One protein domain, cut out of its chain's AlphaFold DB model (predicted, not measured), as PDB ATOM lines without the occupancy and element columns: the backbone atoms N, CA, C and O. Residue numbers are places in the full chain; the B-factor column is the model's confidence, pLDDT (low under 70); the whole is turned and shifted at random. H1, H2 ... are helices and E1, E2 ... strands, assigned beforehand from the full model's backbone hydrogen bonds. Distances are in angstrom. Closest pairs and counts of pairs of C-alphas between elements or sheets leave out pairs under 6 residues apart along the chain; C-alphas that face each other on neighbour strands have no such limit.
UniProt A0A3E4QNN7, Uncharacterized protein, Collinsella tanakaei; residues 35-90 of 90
ATOM      1  N   CYS A  35     -47.036  19.585  -3.421       88.00
ATOM      2  CA  CYS A  35     -46.863  19.857  -1.994       88.00
ATOM      3  C   CYS A  35     -48.190  19.808  -1.223       88.00
ATOM      4  O   CYS A  35     -48.185  19.417  -0.061       88.00
ATOM      5  N   GLY A  36     -49.319  20.127  -1.857       85.50
ATOM      6  CA  GLY A  36     -50.653  20.022  -1.266       85.50
ATOM      7  C   GLY A  36     -51.067  18.594  -0.892       85.50
ATOM      8  O   GLY A  36     -51.912  18.414  -0.019       85.50
ATOM      9  N   GLU A  37     -50.451  17.570  -1.488       85.81
ATOM     10  CA  GLU A  37     -50.670  16.161  -1.134       85.81
ATOM     11  C   GLU A  37     -49.673  15.645  -0.081       85.81
ATOM     12  O   GLU A  37     -49.781  14.516   0.403       85.81
ATOM     13  N   CYS A  38     -48.689  16.462   0.307       87.00
ATOM     14  CA  CYS A  38     -47.680  16.078   1.281       87.00
ATOM     15  C   CYS A  38     -48.223  16.172   2.714       87.00
ATOM     16  O   CYS A  38     -48.664  17.228   3.159       87.00
ATOM     17  N   ALA A  39     -48.085  15.096   3.495       89.25
ATOM     18  CA  ALA A  39     -48.495  15.068   4.906       89.25
ATOM     19  C   ALA A  39     -47.724  16.054   5.810       89.25
ATOM     20  O   ALA A  39     -48.155  16.335   6.925       89.25
ATOM     21  N   GLU A  40     -46.581  16.552   5.340       91.56
ATOM     22  CA  GLU A  40     -45.734  17.518   6.046       91.56
ATOM     23  C   GLU A  40     -46.031  18.966   5.631       91.56
ATOM     24  O   GLU A  40     -45.387  19.887   6.132       91.56
ATOM     25  N   ALA A  41     -46.940  19.199   4.681       91.88
ATOM     26  CA  ALA A  41     -47.280  20.548   4.259       91.88
ATOM     27  C   ALA A  41     -48.053  21.273   5.365       91.88
ATOM     28  O   ALA A  41     -49.067  20.786   5.868       91.88
ATOM     29  N   VAL A  42     -47.576  22.462   5.726       94.69
ATOM     30  CA  VAL A  42     -48.274  23.355   6.652       94.69
ATOM     31  C   VAL A  42     -48.995  24.405   5.820       94.69
ATOM     32  O   VAL A  42     -48.353  25.241   5.182       94.69
ATOM     33  N   ASP A  43     -50.325  24.326   5.807       93.06
ATOM     34  CA  ASP A  43     -51.180  25.254   5.066       93.06
ATOM     35  C   ASP A  43     -51.052  26.681   5.617       93.06
ATOM     36  O   ASP A  43     -51.126  26.912   6.829       93.06
ATOM     37  N   VAL A  44     -50.836  27.631   4.707       87.25
ATOM     38  CA  VAL A  44     -50.734  29.060   5.009       87.25
ATOM     39  C   VAL A  44     -51.921  29.807   4.411       87.25
ATOM     40  O   VAL A  44     -52.607  30.538   5.131       87.25
ATOM     41  N   CYS A  45     -52.149  29.679   3.098       85.56
ATOM     42  CA  CYS A  45     -53.242  30.369   2.415       85.56
ATOM     43  C   CYS A  45     -53.518  29.811   1.015       85.56
ATOM     44  O   CYS A  45     -52.653  29.919   0.149       85.56
ATOM     45  N   CYS A  46     -54.766  29.387   0.781       83.94
ATOM     46  CA  CYS A  46     -55.353  28.999  -0.511       83.94
ATOM     47  C   CYS A  46     -54.555  27.933  -1.270       83.94
ATOM     48  O   CYS A  46     -54.929  26.769  -1.222       83.94
ATOM     49  N   ASP A  47     -53.481  28.350  -1.934       88.81
ATOM     50  CA  ASP A  47     -52.650  27.525  -2.808       88.81
ATOM     51  C   ASP A  47     -51.181  27.513  -2.350       88.81
ATOM     52  O   ASP A  47     -50.316  27.016  -3.060       88.81
ATOM     53  N   TYR A  48     -50.874  28.058  -1.167       93.31
ATOM     54  CA  TYR A  48     -49.511  28.139  -0.649       93.31
ATOM     55  C   TYR A  48     -49.348  27.447   0.701       93.31
ATOM     56  O   TYR A  48     -50.136  27.644   1.634       93.31
ATOM     57  N   CYS A  49     -48.249  26.708   0.827       94.12
ATOM     58  CA  CYS A  49     -47.797  26.095   2.069       94.12
ATOM     59  C   CYS A  49     -46.345  26.461   2.385       94.12
ATOM     60  O   CYS A  49     -45.631  27.032   1.562       94.12
ATOM     61  N   VAL A  50     -45.895  26.080   3.577       95.38
ATOM     62  CA  VAL A  50     -44.469  25.894   3.872       95.38
ATOM     63  C   VAL A  50     -44.201  24.420   4.162       95.38
ATOM     64  O   VAL A  50     -45.096  23.673   4.573       95.38
ATOM     65  N   CYS A  51     -42.959  23.978   3.971       93.44
ATOM     66  CA  CYS A  51     -42.568  22.631   4.369       93.44
ATOM     67  C   CYS A  51     -42.464  22.535   5.892       93.44
ATOM     68  O   CYS A  51     -41.635  23.211   6.499       93.44
ATOM     69  N   GLY A  52     -43.243  21.650   6.515       93.56
ATOM     70  CA  GLY A  52     -43.206  21.428   7.962       93.56
ATOM     71  C   GLY A  52     -41.843  20.961   8.474       93.56
ATOM     72  O   GLY A  52     -41.470  21.279   9.598       93.56
ATOM     73  N   ARG A  53     -41.055  20.274   7.636       93.06
ATOM     74  CA  ARG A  53     -39.686  19.854   7.978       93.06
ATOM     75  C   ARG A  53     -38.724  21.034   8.027       93.06
ATOM     76  O   ARG A  53     -38.028  21.194   9.023       93.06
ATOM     77  N   GLU A  54     -38.734  21.883   7.000       94.50
ATOM     78  CA  GLU A  54     -37.925  23.112   6.989       94.50
ATOM     79  C   GLU A  54     -38.342  24.053   8.120       94.50
ATOM     80  O   GLU A  54     -37.491  24.660   8.765       94.50
ATOM     81  N   LEU A  55     -39.645  24.123   8.413       95.50
ATOM     82  CA  LEU A  55     -40.153  24.883   9.548       95.50
ATOM     83  C   LEU A  55     -39.613  24.332  10.873       95.50
ATOM     84  O   LEU A  55     -39.112  25.107  11.680       95.50
ATOM     85  N   ALA A  56     -39.645  23.015  11.088       95.38
ATOM     86  CA  ALA A  56     -39.111  22.403  12.305       95.38
ATOM     87  C   ALA A  56     -37.595  22.637  12.468       95.38
ATOM     88  O   ALA A  56     -37.112  22.889  13.575       95.38
ATOM     89  N   GLU A  57     -36.830  22.589  11.374       96.44
ATOM     90  CA  GLU A  57     -35.399  22.919  11.372       96.44
ATOM     91  C   GLU A  57     -35.150  24.397  11.692       96.44
ATOM     92  O   GLU A  57     -34.247  24.729  12.474       96.44
ATOM     93  N   TRP A  58     -35.970  25.285  11.129       97.12
ATOM     94  CA  TRP A  58     -35.930  26.709  11.427       97.12
ATOM     95  C   TRP A  58     -36.266  26.980  12.897       97.12
ATOM     96  O   TRP A  58     -35.509  27.685  13.563       97.12
ATOM     97  N   GLU A  59     -37.323  26.375  13.444       96.50
ATOM     98  CA  GLU A  59     -37.712  26.506  14.855       96.50
ATOM     99  C   GLU A  59     -36.600  26.037  15.800       96.50
ATOM    100  O   GLU A  59     -36.273  26.720  16.774       96.50
ATOM    101  N   ALA A  60     -35.977  24.894  15.496       97.62
ATOM    102  CA  ALA A  60     -34.866  24.359  16.276       97.62
ATOM    103  C   ALA A  60     -33.631  25.274  16.240       97.62
ATOM    104  O   ALA A  60     -32.911  25.388  17.237       97.62
ATOM    105  N   SER A  61     -33.395  25.937  15.107       97.56
ATOM    106  CA  SER A  61     -32.260  26.844  14.907       97.56
ATOM    107  C   SER A  61     -32.502  28.249  15.466       97.56
ATOM    108  O   SER A  61     -31.539  28.963  15.743       97.56
ATOM    109  N   ASN A  62     -33.764  28.638  15.671       97.12
ATOM    110  CA  ASN A  62     -34.161  29.989  16.072       97.12
ATOM    111  C   ASN A  62     -35.022  29.989  17.355       97.12
ATOM    112  O   ASN A  62     -36.146  30.507  17.366       97.12
ATOM    113  N   PRO A  63     -34.518  29.436  18.477       96.12
ATOM    114  CA  PRO A  63     -35.281  29.374  19.715       96.12
ATOM    115  C   PRO A  63     -35.592  30.781  20.243       96.12
ATOM    116  O   PRO A  63     -34.696  31.573  20.533       96.12
ATOM    117  N   GLY A  64     -36.881  31.075  20.418       94.75
ATOM    118  CA  GLY A  64     -37.348  32.364  20.935       94.75
ATOM    119  C   GLY A  64     -37.391  33.492  19.902       94.75
ATOM    120  O   GLY A  64     -37.507  34.654  20.299       94.75
ATOM    121  N   ALA A  65     -37.312  33.173  18.605       95.50
ATOM    122  CA  ALA A  65     -37.491  34.153  17.541       95.50
ATOM    123  C   ALA A  65     -38.817  34.925  17.693       95.50
ATOM    124  O   ALA A  65     -39.849  34.353  18.067       95.50
ATOM    125  N   PRO A  66     -38.821  36.240  17.413       97.44
ATOM    126  CA  PRO A  66     -40.039  37.023  17.452       97.44
ATOM    127  C   PRO A  66     -40.995  36.574  16.333       97.44
ATOM    128  O   PRO A  66     -40.544  36.245  15.235       97.44
ATOM    129  N   PRO A  67     -42.323  36.671  16.529       95.94
ATOM    130  CA  PRO A  67     -43.300  36.271  15.513       95.94
ATOM    131  C   PRO A  67     -43.101  36.920  14.137       95.94
ATOM    132  O   PRO A  67     -43.423  36.320  13.119       95.94
ATOM    133  N   ARG A  68     -42.552  38.143  14.086       97.25
ATOM    134  CA  ARG A  68     -42.236  38.814  12.817       97.25
ATOM    135  C   ARG A  68     -41.221  38.029  11.985       97.25
ATOM    136  O   ARG A  68     -41.396  37.929  10.780       97.25
ATOM    137  N   GLU A  69     -40.194  37.489  12.626       97.12
ATOM    138  CA  GLU A  69     -39.127  36.759  11.943       97.12
ATOM    139  C   GLU A  69     -39.640  35.425  11.392       97.12
ATOM    140  O   GLU A  69     -39.320  35.075  10.263       97.12
ATOM    141  N   ALA A  70     -40.538  34.750  12.122       94.62
ATOM    142  CA  ALA A  70     -41.234  33.561  11.626       94.62
ATOM    143  C   ALA A  70     -42.050  33.850  10.354       94.62
ATOM    144  O   ALA A  70     -42.034  33.070   9.407       94.62
ATOM    145  N   VAL A  71     -42.750  34.991  10.313       95.31
ATOM    146  CA  VAL A  71     -43.543  35.404   9.142       95.31
ATOM    147  C   VAL A  71     -42.647  35.774   7.959       95.31
ATOM    148  O   VAL A  71     -42.963  35.428   6.824       95.31
ATOM    149  N   GLU A  72     -41.541  36.477   8.205       97.19
ATOM    150  CA  GLU A  72     -40.567  36.825   7.164       97.19
ATOM    151  C   GLU A  72     -39.906  35.572   6.583       97.19
ATOM    152  O   GLU A  72     -39.848  35.436   5.364       97.19
ATOM    153  N   TRP A  73     -39.515  34.621   7.438       96.81
ATOM    154  CA  TRP A  73     -39.020  33.318   7.007       96.81
ATOM    155  C   TRP A  73     -40.065  32.575   6.169       96.81
ATOM    156  O   TRP A  73     -39.768  32.191   5.042       96.81
ATOM    157  N   ALA A  74     -41.298  32.441   6.668       95.25
ATOM    158  CA  ALA A  74     -42.353  31.712   5.972       95.25
ATOM    159  C   ALA A  74     -42.641  32.305   4.590       95.25
ATOM    160  O   ALA A  74     -42.770  31.556   3.629       95.25
ATOM    161  N   ARG A  75     -42.676  33.642   4.465       95.00
ATOM    162  CA  ARG A  75     -42.859  34.337   3.180       95.00
ATOM    163  C   ARG A  75     -41.794  33.940   2.157       95.00
ATOM    164  O   ARG A  75     -42.120  33.768   0.988       95.00
ATOM    165  N   ASP A  76     -40.546  33.821   2.592       95.81
ATOM    166  CA  ASP A  76     -39.419  33.511   1.712       95.81
ATOM    167  C   ASP A  76     -39.317  31.997   1.397       95.81
ATOM    168  O   ASP A  76     -38.522  31.609   0.546       95.81
ATOM    169  N   HIS A  77     -40.139  31.160   2.047       94.44
ATOM    170  CA  HIS A  77     -40.180  29.694   1.902       94.44
ATOM    171  C   HIS A  77     -41.558  29.170   1.458       94.44
ATOM    172  O   HIS A  77     -41.835  27.972   1.579       94.44
ATOM    173  N   LEU A  78     -42.437  30.047   0.961       94.25
ATOM    174  CA  LEU A  78     -43.720  29.629   0.403       94.25
ATOM    175  C   LEU A  78     -43.499  28.721  -0.809       94.25
ATOM    176  O   LEU A  78     -42.665  29.008  -1.669       94.25
ATOM    177  N   ARG A  79     -44.290  27.656  -0.870       91.81
ATOM    178  CA  ARG A  79     -44.365  26.720  -1.992       91.81
ATOM    179  C   ARG A  79     -45.767  26.729  -2.558       91.81
ATOM    180  O   ARG A  79     -46.729  26.813  -1.792       91.81
ATOM    181  N   ASP A  80     -45.862  26.609  -3.870       91.50
ATOM    182  CA  ASP A  80     -47.128  26.386  -4.548       91.50
ATOM    183  C   ASP A  80     -47.588  24.945  -4.279       91.50
ATOM    184  O   ASP A  80     -46.914  23.969  -4.610       91.50
ATOM    185  N   MET A  81     -48.736  24.797  -3.626       89.31
ATOM    186  CA  MET A  81     -49.294  23.502  -3.257       89.31
ATOM    187  C   MET A  81     -49.650  22.635  -4.464       89.31
ATOM    188  O   MET A  81     -49.777  21.427  -4.286       89.31
ATOM    189  N   GLN A  82     -49.853  23.218  -5.644       84.88
ATOM    190  CA  GLN A  82     -50.292  22.525  -6.853       84.88
ATOM    191  C   GLN A  82     -49.153  22.350  -7.862       84.88
ATOM    192  O   GLN A  82     -49.129  21.347  -8.576       84.88
ATOM    193  N   GLU A  83     -48.216  23.298  -7.918       82.19
ATOM    194  CA  GLU A  83     -47.127  23.310  -8.902       82.19
ATOM    195  C   GLU A  83     -45.782  22.821  -8.341       82.19
ATOM    196  O   GLU A  83     -44.993  22.220  -9.079       82.19
ATOM    197  N   ASP A  84     -45.504  23.022  -7.048       85.44
ATOM    198  CA  ASP A  84     -44.255  22.564  -6.443       85.44
ATOM    199  C   ASP A  84     -44.384  21.138  -5.903       85.44
ATOM    200  O   ASP A  84     -45.300  20.806  -5.157       85.44
ATOM    201  N   GLY A  85     -43.401  20.292  -6.211       76.75
ATOM    202  CA  GLY A  85     -43.250  18.947  -5.653       76.75
ATOM    203  C   GLY A  85     -41.972  18.811  -4.823       76.75
ATOM    204  O   GLY A  85     -41.001  19.550  -5.010       76.75
ATOM    205  N   CYS A  86     -41.935  17.844  -3.905       74.31
ATOM    206  CA  CYS A  86     -40.789  17.624  -3.017       74.31
ATOM    207  C   CYS A  86     -39.591  16.967  -3.735       74.31
ATOM    208  O   CYS A  86     -39.331  15.787  -3.556       74.31
ATOM    209  N   ARG A  87     -38.824  17.707  -4.540       63.66
ATOM    210  CA  ARG A  87     -37.805  17.138  -5.456       63.66
ATOM    211  C   ARG A  87     -36.677  16.313  -4.817       63.66
ATOM    212  O   ARG A  87     -36.011  15.578  -5.537       63.66
ATOM    213  N   GLU A  88     -36.427  16.448  -3.517       59.44
ATOM    214  CA  GLU A  88     -35.303  15.774  -2.842       59.44
ATOM    215  C   GLU A  88     -35.683  14.489  -2.091       59.44
ATOM    216  O   GLU A  88     -34.792  13.739  -1.694       59.44
ATOM    217  N   TRP A  89     -36.976  14.212  -1.893       53.09
ATOM    218  CA  TRP A  89     -37.434  13.135  -0.998       53.09
ATOM    219  C   TRP A  89     -38.466  12.187  -1.634       53.09
ATOM    220  O   TRP A  89     -39.162  11.474  -0.907       53.09
ATOM    221  N   ILE A  90     -38.559  12.189  -2.970       49.66
ATOM    222  CA  ILE A  90     -39.344  11.252  -3.800       49.66
ATOM    223  C   ILE A  90     -38.390  10.209  -4.385       49.66
ATOM    224  O   ILE A  90     -38.755   9.013  -4.384       49.66
TER     225      ILE A  90
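Overview. This is residues 35 to 90 of the 90 residues of an uncharacterized protein of Collinsella tanakaei (UniProt A0A3E4QNN7). A small hairpin of two strands, E1 and E2, sits at one end of two helices that run out and fold back: H1 follows E2 with no residue between them, the residues after H1 make the turn, and H2 comes back, its residues 73 to 76 reaching E2. The last stretch, residues 77 to 90, follows H2 without a named element; its residues 79 to 80 pair briefly with E2, and residues 63 to 69 stick out at the turn between the helices. The printed part has 56 residues, with two named strands and two named helices in the order E1, E2, H1, H2; the sheet has the order E1 - E2 and is antiparallel, and the class is mixed, helices and strands. The whole is compact, with a radius of gyration of the C-alphas of 11.5 A, and the C-alphas span 31 by 23 by 16 A.

Along the chain. Start at Cys 35, the first printed residue, and read on to C-alpha 41 at (-47.280, 20.548, 4.259), where strand E1 begins. E1 holds residues 41 to 45 and measures 11.6 A from first to last C-alpha. After a link of 2 residues you reach Tyr 48, the first residue of strand E2, residues 48 to 51, which is 10.2 A from first to last C-alpha. At Gly 52 helix H1 begins; it holds residues 52 to 61, measures 14.0 A, and ends with C-alpha 61 at (-32.260, 26.844, 14.907). Read past Pro 63 and Gly 64 to Pro 67, where helix H2 begins; it holds residues 67 to 76, measures 14.6 A, and ends with C-alpha 76 at (-39.419, 33.511, 1.712).

Arrangement. Look first at E1 and E2, which form a hairpin with a tight link of 2 residues. They are antiparallel, with an angle of 149 degrees between their directions. C-alphas 43 and 49 face each other at 4.6 A, and across the pair you will find N 42 and O 50 at 3.0 A and N 48 and O 45 at 2.9 A, both within hydrogen-bond range. Residues 48 to 49 of E2 also pair, antiparallel, with residues 79 to 80, a stretch too short to be a named strand. The link from E2 to H1 is tight, with 0 residues between them. Compare E1 with H1: their closest C-alphas are those of Ala 41 and Gly 52, 5.6 A apart, and their centres are 14.3 A apart. From H1 a tight link of 5 residues leads to H2. H1 and H2 are near each other, with 8 pairs of C-alphas within 10 A; they only just have no pair within 8 A, the closest C-alphas being 8.0 A apart. From H2, look across to E2: the closest C-alphas are those of Val 50 and Ala 74, 6.5 A apart. E1 and H2 are apart. In both helices, H1 and H2, every O i to N i+4 pair is within hydrogen-bond range.

Size, cuts and confidence. The two C-alphas farthest apart are those of Pro 66 and Ile 90, at 33.4 A, while those of Cys 35 and Ile 90 are 11.6 A apart. The printed part has no cut, and the links between its named elements are tight. Residues 63 to 69, of which 67 to 69 belong to H2, stand free. The long stretch after H2, residues 77 to 90, has C-alphas 6 to 17 A from the mean of all C-alphas and runs to Ile 90, the chain's last residue. The mean pLDDT of the printed part is 89.6; in the B-factor column, look at residues 87 to 90, where this predicted model's confidence is under 70.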